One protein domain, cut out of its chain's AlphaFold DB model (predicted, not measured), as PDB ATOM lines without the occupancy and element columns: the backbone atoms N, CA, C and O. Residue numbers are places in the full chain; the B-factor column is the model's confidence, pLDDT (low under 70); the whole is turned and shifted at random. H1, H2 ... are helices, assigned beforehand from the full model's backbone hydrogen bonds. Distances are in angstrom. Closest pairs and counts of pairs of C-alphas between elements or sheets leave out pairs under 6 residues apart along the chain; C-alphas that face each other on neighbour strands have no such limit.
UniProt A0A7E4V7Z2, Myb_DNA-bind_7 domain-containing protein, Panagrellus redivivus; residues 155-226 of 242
ATOM      1  N   LEU A 155      23.020 -42.554  41.611       93.19
ATOM      2  CA  LEU A 155      23.980 -41.633  40.998       93.19
ATOM      3  C   LEU A 155      23.366 -40.251  40.721       93.19
ATOM      4  O   LEU A 155      24.056 -39.254  40.899       93.19
ATOM      5  N   ALA A 156      22.090 -40.183  40.324       92.44
ATOM      6  CA  ALA A 156      21.386 -38.918  40.103       92.44
ATOM      7  C   ALA A 156      21.194 -38.112  41.394       92.44
ATOM      8  O   ALA A 156      21.235 -36.888  41.368       92.44
ATOM      9  N   PHE A 157      20.980 -38.797  42.518       89.44
ATOM     10  CA  PHE A 157      20.733 -38.168  43.814       89.44
ATOM     11  C   PHE A 157      22.030 -37.820  44.561       89.44
ATOM     12  O   PHE A 157      22.201 -36.724  45.080       89.44
ATOM     13  N   THR A 158      22.964 -38.767  44.623       91.62
ATOM     14  CA  THR A 158      24.204 -38.666  45.407       91.62
ATOM     15  C   THR A 158      25.366 -38.054  44.619       91.62
ATOM     16  O   THR A 158      26.318 -37.532  45.201       91.62
ATOM     17  N   GLY A 159      25.349 -38.154  43.289       91.69
ATOM     18  CA  GLY A 159      26.505 -37.838  42.454       91.69
ATOM     19  C   GLY A 159      27.648 -38.842  42.644       91.69
ATOM     20  O   GLY A 159      27.439 -40.038  42.848       91.69
ATOM     21  N   THR A 160      28.897 -38.376  42.573       93.31
ATOM     22  CA  THR A 160      30.093 -39.243  42.615       93.31
ATOM     23  C   THR A 160      30.530 -39.669  44.022       93.31
ATOM     24  O   THR A 160      31.623 -40.224  44.177       93.31
ATOM     25  N   ASP A 161      29.722 -39.426  45.061       94.56
ATOM     26  CA  ASP A 161      30.044 -39.892  46.410       94.56
ATOM     27  C   ASP A 161      29.688 -41.374  46.602       94.56
ATOM     28  O   ASP A 161      28.572 -41.784  46.922       94.56
ATOM     29  N   PHE A 162      30.704 -42.215  46.430       93.50
ATOM     30  CA  PHE A 162      30.578 -43.660  46.579       93.50
ATOM     31  C   PHE A 162      30.365 -44.126  48.027       93.50
ATOM     32  O   PHE A 162      29.995 -45.284  48.221       93.50
ATOM     33  N   SER A 163      30.666 -43.292  49.029       92.38
ATOM     34  CA  SER A 163      30.413 -43.630  50.434       92.38
ATOM     35  C   SER A 163      28.919 -43.572  50.714       92.38
ATOM     36  O   SER A 163      28.340 -44.560  51.152       92.38
ATOM     37  N   MET A 164      28.286 -42.465  50.335       90.12
ATOM     38  CA  MET A 164      26.845 -42.279  50.465       90.12
ATOM     39  C   MET A 164      26.073 -43.266  49.572       90.12
ATOM     40  O   MET A 164      25.124 -43.906  50.014       90.12
ATOM     41  N   MET A 165      26.559 -43.550  48.358       91.19
ATOM     42  CA  MET A 165      25.951 -44.577  47.497       91.19
ATOM     43  C   MET A 165      26.007 -45.999  48.093       91.19
ATOM     44  O   MET A 165      25.157 -46.830  47.773       91.19
ATOM     45  N   GLN A 166      26.983 -46.311  48.955       90.94
ATOM     46  CA  GLN A 166      27.041 -47.604  49.650       90.94
ATOM     47  C   GLN A 166      25.907 -47.756  50.679       90.94
ATOM     48  O   GLN A 166      25.440 -48.876  50.891       90.94
ATOM     49  N   GLU A 167      25.456 -46.667  51.302       88.44
ATOM     50  CA  GLU A 167      24.358 -46.695  52.278       88.44
ATOM     51  C   GLU A 167      23.056 -47.144  51.600       88.44
ATOM     52  O   GLU A 167      22.398 -48.083  52.052       88.44
ATOM     53  N   TYR A 168      22.779 -46.586  50.419       86.06
ATOM     54  CA  TYR A 168      21.664 -46.987  49.561       86.06
ATOM     55  C   TYR A 168      21.839 -48.410  48.999       86.06
ATOM     56  O   TYR A 168      20.942 -49.256  49.061       86.06
ATOM     57  N   ILE A 169      23.028 -48.731  48.484       84.69
ATOM     58  CA  ILE A 169      23.335 -50.027  47.865       84.69
ATOM     59  C   ILE A 169      24.040 -50.939  48.878       84.69
ATOM     60  O   ILE A 169      25.158 -51.403  48.664       84.69
ATOM     61  N   SER A 170      23.360 -51.262  49.981       77.62
ATOM     62  CA  SER A 170      23.972 -51.973  51.119       77.62
ATOM     63  C   SER A 170      24.481 -53.403  50.844       77.62
ATOM     64  O   SER A 170      25.147 -54.005  51.684       77.62
ATOM     65  N   PHE A 171      24.207 -53.973  49.665       80.56
ATOM     66  CA  PHE A 171      24.745 -55.267  49.212       80.56
ATOM     67  C   PHE A 171      26.011 -55.139  48.344       80.56
ATOM     68  O   PHE A 171      26.540 -56.155  47.874       80.56
ATOM     69  N   ARG A 172      26.483 -53.911  48.105       87.06
ATOM     70  CA  ARG A 172      27.735 -53.602  47.415       87.06
ATOM     71  C   ARG A 172      28.662 -52.817  48.308       87.06
ATOM     72  O   ARG A 172      28.239 -52.038  49.151       87.06
ATOM     73  N   THR A 173      29.953 -53.024  48.104       91.12
ATOM     74  CA  THR A 173      30.964 -52.194  48.755       91.12
ATOM     75  C   THR A 173      31.214 -50.928  47.940       91.12
ATOM     76  O   THR A 173      31.080 -50.925  46.712       91.12
ATOM     77  N   ARG A 174      31.678 -49.861  48.599       93.06
ATOM     78  CA  ARG A 174      32.157 -48.630  47.951       93.06
ATOM     79  C   ARG A 174      33.099 -48.895  46.771       93.06
ATOM     80  O   ARG A 174      33.025 -48.221  45.745       93.06
ATOM     81  N   GLU A 175      33.982 -49.888  46.887       92.44
ATOM     82  CA  GLU A 175      34.891 -50.263  45.799       92.44
ATOM     83  C   GLU A 175      34.172 -50.846  44.580       92.44
ATOM     84  O   GLU A 175      34.582 -50.597  43.445       92.44
ATOM     85  N   GLU A 176      33.135 -51.653  44.794       91.38
ATOM     86  CA  GLU A 176      32.326 -52.226  43.718       91.38
ATOM     87  C   GLU A 176      31.523 -51.135  43.011       91.38
ATOM     88  O   GLU A 176      31.510 -51.097  41.779       91.38
ATOM     89  N   CYS A 177      30.951 -50.205  43.776       93.25
ATOM     90  CA  CYS A 177      30.292 -48.999  43.282       93.25
ATOM     91  C   CYS A 177      31.227 -48.150  42.406       93.25
ATOM     92  O   CYS A 177      30.885 -47.817  41.270       93.25
ATOM     93  N   LYS A 178      32.456 -47.891  42.867       94.38
ATOM     94  CA  LYS A 178      33.479 -47.185  42.078       94.38
ATOM     95  C   LYS A 178      33.836 -47.935  40.791       94.38
ATOM     96  O   LYS A 178      33.895 -47.341  39.718       94.38
ATOM     97  N   LYS A 179      34.064 -49.251  40.870       93.81
ATOM     98  CA  LYS A 179      34.374 -50.088  39.693       93.81
ATOM     99  C   LYS A 179      33.235 -50.063  38.672       93.81
ATOM    100  O   LYS A 179      33.502 -50.062  37.470       93.81
ATOM    101  N   LYS A 180      31.984 -50.039  39.138       94.50
ATOM    102  CA  LYS A 180      30.799 -49.912  38.287       94.50
ATOM    103  C   LYS A 180      30.751 -48.554  37.606       94.50
ATOM    104  O   LYS A 180      30.633 -48.539  36.387       94.50
ATOM    105  N   TYR A 181      30.957 -47.465  38.344       95.62
ATOM    106  CA  TYR A 181      31.041 -46.123  37.771       95.62
ATOM    107  C   TYR A 181      32.086 -46.048  36.649       95.62
ATOM    108  O   TYR A 181      31.736 -45.733  35.518       95.62
ATOM    109  N   CYS A 182      33.330 -46.480  36.894       95.00
ATOM    110  CA  CYS A 182      34.378 -46.465  35.864       95.00
ATOM    111  C   CYS A 182      34.037 -47.326  34.632       95.00
ATOM    112  O   CYS A 182      34.513 -47.069  33.524       95.00
ATOM    113  N   ARG A 183      33.252 -48.395  34.814       94.75
ATOM    114  CA  ARG A 183      32.792 -49.241  33.710       94.75
ATOM    115  C   ARG A 183      31.696 -48.554  32.902       94.75
ATOM    116  O   ARG A 183      31.768 -48.579  31.678       94.75
ATOM    117  N   GLU A 184      30.709 -47.963  33.564       95.12
ATOM    118  CA  GLU A 184      29.623 -47.240  32.899       95.12
ATOM    119  C   GLU A 184      30.131 -45.963  32.226       95.12
ATOM    120  O   GLU A 184      29.731 -45.676  31.111       95.12
ATOM    121  N   GLU A 185      31.100 -45.261  32.805       95.50
ATOM    122  CA  GLU A 185      31.734 -44.096  32.179       95.50
ATOM    123  C   GLU A 185      32.463 -44.462  30.873       95.50
ATOM    124  O   GLU A 185      32.471 -43.689  29.917       95.50
ATOM    125  N   ARG A 186      33.020 -45.677  30.788       94.88
ATOM    126  CA  ARG A 186      33.645 -46.196  29.561       94.88
ATOM    127  C   ARG A 186      32.650 -46.691  28.516       94.88
ATOM    128  O   ARG A 186      32.958 -46.618  27.332       94.88
ATOM    129  N   LEU A 187      31.530 -47.278  28.935       95.12
ATOM    130  CA  LEU A 187      30.572 -47.924  28.029       95.12
ATOM    131  C   LEU A 187      29.417 -46.995  27.638       95.12
ATOM    132  O   LEU A 187      29.039 -46.940  26.475       95.12
ATOM    133  N   ASN A 188      28.887 -46.261  28.610       95.06
ATOM    134  CA  ASN A 188      27.651 -45.486  28.562       95.06
ATOM    135  C   ASN A 188      27.886 -44.042  29.034       95.06
ATOM    136  O   ASN A 188      27.114 -43.497  29.824       95.06
ATOM    137  N   ARG A 189      28.958 -43.406  28.539       95.38
ATOM    138  CA  ARG A 189      29.359 -42.050  28.951       95.38
ATOM    139  C   ARG A 189      28.236 -41.020  28.821       95.38
ATOM    140  O   ARG A 189      28.075 -40.195  29.709       95.38
ATOM    141  N   ALA A 190      27.454 -41.084  27.742       96.31
ATOM    142  CA  ALA A 190      26.351 -40.153  27.501       96.31
ATOM    143  C   ALA A 190      25.319 -40.179  28.639       96.31
ATOM    144  O   ALA A 190      24.951 -39.132  29.155       96.31
ATOM    145  N   LYS A 191      24.945 -41.381  29.094       94.62
ATOM    146  CA  LYS A 191      23.977 -41.572  30.176       94.62
ATOM    147  C   LYS A 191      24.518 -41.105  31.525       94.62
ATOM    148  O   LYS A 191      23.800 -40.479  32.291       94.62
ATOM    149  N   VAL A 192      25.789 -41.393  31.814       95.56
ATOM    150  CA  VAL A 192      26.445 -40.914  33.042       95.56
ATOM    151  C   VAL A 192      26.487 -39.386  33.064       95.56
ATOM    152  O   VAL A 192      26.125 -38.787  34.070       95.56
ATOM    153  N   ASN A 193      26.861 -38.756  31.950       95.69
ATOM    154  CA  ASN A 193      26.899 -37.300  31.844       95.69
ATOM    155  C   ASN A 193      25.510 -36.667  31.991       95.69
ATOM    156  O   ASN A 193      25.388 -35.664  32.677       95.69
ATOM    157  N   GLU A 194      24.478 -37.242  31.370       95.88
ATOM    158  CA  GLU A 194      23.095 -36.762  31.480       95.88
ATOM    159  C   GLU A 194      22.605 -36.768  32.932       95.88
ATOM    160  O   GLU A 194      22.031 -35.789  33.401       95.88
ATOM    161  N   ILE A 195      22.882 -37.855  33.653       94.44
ATOM    162  CA  ILE A 195      22.500 -38.013  35.057       94.44
ATOM    163  C   ILE A 195      23.250 -37.025  35.953       94.44
ATOM    164  O   ILE A 195      22.661 -36.441  36.853       94.44
ATOM    165  N   LEU A 196      24.546 -36.820  35.706       93.31
ATOM    166  CA  LEU A 196      25.341 -35.855  36.468       93.31
ATOM    167  C   LEU A 196      24.984 -34.398  36.132       93.31
ATOM    168  O   LEU A 196      25.171 -33.525  36.972       93.31
ATOM    169  N   ALA A 197      24.492 -34.133  34.920       94.50
ATOM    170  CA  ALA A 197      24.035 -32.810  34.500       94.50
ATOM    171  C   ALA A 197      22.662 -32.449  35.080       94.50
ATOM    172  O   ALA A 197      22.400 -31.271  35.305       94.50
ATOM    173  N   ASN A 198      21.818 -33.451  35.350       92.06
ATOM    174  CA  ASN A 198      20.491 -33.281  35.935       92.06
ATOM    175  C   ASN A 198      20.389 -34.047  37.267       92.06
ATOM    176  O   ASN A 198      19.793 -35.130  37.302       92.06
ATOM    177  N   PRO A 199      20.974 -33.519  38.361       87.88
ATOM    178  CA  PRO A 199      20.805 -34.097  39.684       87.88
ATOM    179  C   PRO A 199      19.324 -34.151  40.040       87.88
ATOM    180  O   PRO A 199      18.589 -33.187  39.824       87.88
ATOM    181  N   SER A 200      18.883 -35.280  40.577       84.19
ATOM    182  CA  SER A 200      17.480 -35.450  40.919       84.19
ATOM    183  C   SER A 200      17.217 -35.044  42.360       84.19
ATOM    184  O   SER A 200      17.838 -35.571  43.283       84.19
ATOM    185  N   GLU A 201      16.238 -34.167  42.553       78.31
ATOM    186  CA  GLU A 201      15.693 -33.805  43.859       78.31
ATOM    187  C   GLU A 201      14.698 -34.888  44.296       78.31
ATOM    188  O   GLU A 201      13.494 -34.774  44.082       78.31
ATOM    189  N   PHE A 202      15.191 -36.006  44.824       70.88
ATOM    190  CA  PHE A 202      14.328 -37.025  45.422       70.88
ATOM    191  C   PHE A 202      14.492 -37.042  46.932       70.88
ATOM    192  O   PHE A 202      15.610 -36.965  47.441       70.88
ATOM    193  N   ASP A 203      13.376 -37.213  47.636       75.19
ATOM    194  CA  ASP A 203      13.413 -37.490  49.063       75.19
ATOM    195  C   ASP A 203      14.094 -38.849  49.311       75.19
ATOM    196  O   ASP A 203      13.750 -39.845  48.656       75.19
ATOM    197  N   PRO A 204      15.045 -38.924  50.259       73.50
ATOM    198  CA  PRO A 204      15.807 -40.141  50.541       73.50
ATOM    199  C   PRO A 204      14.907 -41.337  50.892       73.50
ATOM    200  O   PRO A 204      15.220 -42.467  50.510       73.50
ATOM    201  N   ASP A 205      13.756 -41.084  51.519       77.62
ATOM    202  CA  ASP A 205      12.780 -42.102  51.922       77.62
ATOM    203  C   ASP A 205      12.151 -42.832  50.720       77.62
ATOM    204  O   ASP A 205      11.913 -44.043  50.755       77.62
ATOM    205  N   VAL A 206      11.915 -42.115  49.616       78.25
ATOM    206  CA  VAL A 206      11.330 -42.685  48.391       78.25
ATOM    207  C   VAL A 206      12.331 -43.618  47.711       78.25
ATOM    208  O   VAL A 206      11.975 -44.712  47.261       78.25
ATOM    209  N   ILE A 207      13.602 -43.212  47.682       76.06
ATOM    210  CA  ILE A 207      14.689 -44.017  47.121       76.06
ATOM    211  C   ILE A 207      14.876 -45.283  47.964       76.06
ATOM    212  O   ILE A 207      15.031 -46.375  47.413       76.06
ATOM    213  N   GLU A 208      14.824 -45.168  49.292       79.12
ATOM    214  CA  GLU A 208      14.959 -46.313  50.190       79.12
ATOM    215  C   GLU A 208      13.835 -47.341  49.995       79.12
ATOM    216  O   GLU A 208      14.113 -48.542  49.899       79.12
ATOM    217  N   ALA A 209      12.586 -46.896  49.834       79.88
ATOM    218  CA  ALA A 209      11.464 -47.784  49.536       79.88
ATOM    219  C   ALA A 209      11.678 -48.566  48.226       79.88
ATOM    220  O   ALA A 209      11.513 -49.792  48.184       79.88
ATOM    221  N   GLU A 210      12.127 -47.886  47.169       75.62
ATOM    222  CA  GLU A 210      12.421 -48.523  45.886       75.62
ATOM    223  C   GLU A 210      13.614 -49.496  45.977       75.62
ATOM    224  O   GLU A 210      13.598 -50.586  45.395       75.62
ATOM    225  N   ILE A 211      14.633 -49.166  46.774       76.56
ATOM    226  CA  ILE A 211      15.770 -50.048  47.067       76.56
ATOM    227  C   ILE A 211      15.304 -51.340  47.741       76.56
ATOM    228  O   ILE A 211      15.768 -52.425  47.376       76.56
ATOM    229  N   VAL A 212      14.423 -51.245  48.740       81.38
ATOM    230  CA  VAL A 212      13.882 -52.406  49.460       81.38
ATOM    231  C   VAL A 212      13.116 -53.317  48.502       81.38
ATOM    232  O   VAL A 212      13.322 -54.536  48.505       81.38
ATOM    233  N   GLU A 213      12.306 -52.742  47.617       80.00
ATOM    234  CA  GLU A 213      11.568 -53.510  46.621       80.00
ATOM    235  C   GLU A 213      12.500 -54.196  45.606       80.00
ATOM    236  O   GLU A 213      12.372 -55.395  45.328       80.00
ATOM    237  N   LEU A 214      13.497 -53.478  45.085       76.00
ATOM    238  CA  LEU A 214      14.471 -54.035  44.145       76.00
ATOM    239  C   LEU A 214      15.327 -55.134  44.786       76.00
ATOM    240  O   LEU A 214      15.628 -56.135  44.125       76.00
ATOM    241  N   LYS A 215      15.657 -55.016  46.079       74.06
ATOM    242  CA  LYS A 215      16.313 -56.077  46.863       74.06
ATOM    243  C   LYS A 215      15.460 -57.344  46.903       74.06
ATOM    244  O   LYS A 215      15.975 -58.429  46.614       74.06
ATOM    245  N   ALA A 216      14.168 -57.218  47.207       79.31
ATOM    246  CA  ALA A 216      13.247 -58.352  47.243       79.31
ATOM    247  C   ALA A 216      13.158 -59.035  45.867       79.31
ATOM    248  O   ALA A 216      13.325 -60.254  45.757       79.31
ATOM    249  N   ARG A 217      13.016 -58.250  44.793       79.19
ATOM    250  CA  ARG A 217      12.957 -58.756  43.410       79.19
ATOM    251  C   ARG A 217      14.257 -59.457  42.990       79.19
ATOM    252  O   ARG A 217      14.212 -60.536  42.396       79.19
ATOM    253  N   ALA A 218      15.422 -58.903  43.329       72.94
ATOM    254  CA  ALA A 218      16.719 -59.505  43.014       72.94
ATOM    255  C   ALA A 218      16.950 -60.835  43.755       72.94
ATOM    256  O   ALA A 218      17.515 -61.774  43.182       72.94
ATOM    257  N   LEU A 219      16.496 -60.944  45.009       72.38
ATOM    258  CA  LEU A 219      16.571 -62.185  45.782       72.38
ATOM    259  C   LEU A 219      15.704 -63.282  45.155       72.38
ATOM    260  O   LEU A 219      16.199 -64.388  44.926       72.38
ATOM    261  N   VAL A 220      14.462 -62.956  44.789       76.50
ATOM    262  CA  VAL A 220      13.544 -63.883  44.110       76.50
ATOM    263  C   VAL A 220      14.138 -64.368  42.783       76.50
ATOM    264  O   VAL A 220      14.133 -65.567  42.508       76.50
ATOM    265  N   GLN A 221      14.755 -63.484  41.991       72.56
ATOM    266  CA  GLN A 221      15.426 -63.880  40.744       72.56
ATOM    267  C   GLN A 221      16.625 -64.810  40.967       72.56
ATOM    268  O   GLN A 221      16.867 -65.713  40.161       72.56
ATOM    269  N   ARG A 222      17.398 -64.608  42.042       66.50
ATOM    270  CA  ARG A 222      18.508 -65.506  42.400       66.50
ATOM    271  C   ARG A 222      18.004 -66.875  42.849       66.50
ATOM    272  O   ARG A 222      18.616 -67.874  42.479       66.50
ATOM    273  N   MET A 223      16.899 -66.921  43.590       66.38
ATOM    274  CA  MET A 223      16.255 -68.171  44.003       66.38
ATOM    275  C   MET A 223      15.683 -68.933  42.797       66.38
ATOM    276  O   MET A 223      15.932 -70.127  42.661       66.38
ATOM    277  N   ALA A 224      15.030 -68.241  41.859       70.62
ATOM    278  CA  ALA A 224      14.469 -68.849  40.650       70.62
ATOM    279  C   ALA A 224      15.536 -69.435  39.705       70.62
ATOM    280  O   ALA A 224      15.307 -70.454  39.059       70.62
ATOM    281  N   LYS A 225      16.728 -68.824  39.634       64.25
ATOM    282  CA  LYS A 225      17.839 -69.303  38.790       64.25
ATOM    283  C   LYS A 225      18.619 -70.481  39.394       64.25
ATOM    284  O   LYS A 225      19.480 -71.028  38.710       64.25
ATOM    285  N   ASN A 226      18.365 -70.869  40.650       54.91
ATOM    286  CA  ASN A 226      19.071 -71.970  41.311       54.91
ATOM    287  C   ASN A 226      18.185 -72.726  42.326       54.91
ATOM    288  O   ASN A 226      18.423 -72.629  43.534       54.91
TER     289      ASN A 226
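AT A GLANCE: This is residues 155 to 226 of the 242 residues of the protein "Myb_DNA-bind_7 domain-containing protein" of Panagrellus redivivus (UniProt A0A7E4V7Z2). Picture an open arch of helices: H3 and H4 meet near their ends at a corner, a short link leads on to the long helix H5, and the small helices H1 and H2 lie inside the arch. H1 packs on H4, H2 meets the first turns of H3 on one side and an early part of H5 on the other, and residues 216 to 226 stick out as a free arm. The printed part has 72 residues, with five named helices in the order H1 to H5 and no named strand; the class is all helix. It is only just loose, close to compact, with a radius of gyration of the C-alphas of 13.5 A, and it spans 38 by 29 by 20 A.

IN THESE COORDINATES: Find C-alpha 155 at (23.980, -41.633, 40.998), where H1 begins; it covers residues 155 to 158, 5.3 A from first to last C-alpha. Next look at H2, residues 162 to 168, 10.0 A long. Then follow H3 from C-alpha 174 at (32.157, -48.630, 47.951) through residues 174 to 187, a length of 20.0 A. After Asn 188 comes H4, residues 189 to 197, 12.0 A long. H5, residues 204 to 224, is the longest at 30.4 A and ends at C-alpha 224 at (14.469, -68.849, 40.650).

HOW THE PARTS SIT: Start at H2, the hub, which touches three other helices. It touches H3 about perpendicular, at 74 degrees; H3 does so with residues 174 to 178 alone, and the closest C-alphas, of Phe 162 and Arg 174, are 5.4 A apart. H5 only just touches H2, with 3 pairs of C-alphas within 8 A and with its residues 207 to 211 alone; the closest C-alphas are those of Tyr 168 and Glu 208, 6.8 A apart, and the lines are about perpendicular at 76 degrees. H1 and H2 only just touch, with 3 pairs of C-alphas within 8 A, and only at the corner by their link; their closest C-alphas, of Thr 158 and Met 165, are 6.5 A apart. Look next at Ala 156 and Ile 195: their C-alphas, 5.2 A apart, are the closest where H1 touches H4. H3 and H4 are close but not clearly touching, at a steep tilt of 62 degrees, opposite ways; their closest C-alphas, of Glu 185 and Val 192, are 6.2 A apart. H3 and H5 are apart, and so are H4 and H5. In H3, H4 and H5 every O i to N i+4 pair is within hydrogen-bond range; in H2 it is 1 of 3, beside 2 of 4 O i to N i+3 pairs, and H1 is too short for an O i to N i+4 pair.

THE WHOLE: The two C-alphas farthest apart are those of Ala 197 and Asn 226, 40.1 A. Residues 216 to 226, of which 216 to 224 belong to H5, stand free; without them the body spans 29 by 24 by 18 A. The printed part has no cut. The links H1 to H2, H2 to H3 and H3 to H4 are tight, and the link H4 to H5, with 6 residues, is short. The mean pLDDT of the printed part is 85.6, and confidence in the model is low, under 70, at residues 222 to 223 and 225 to 226.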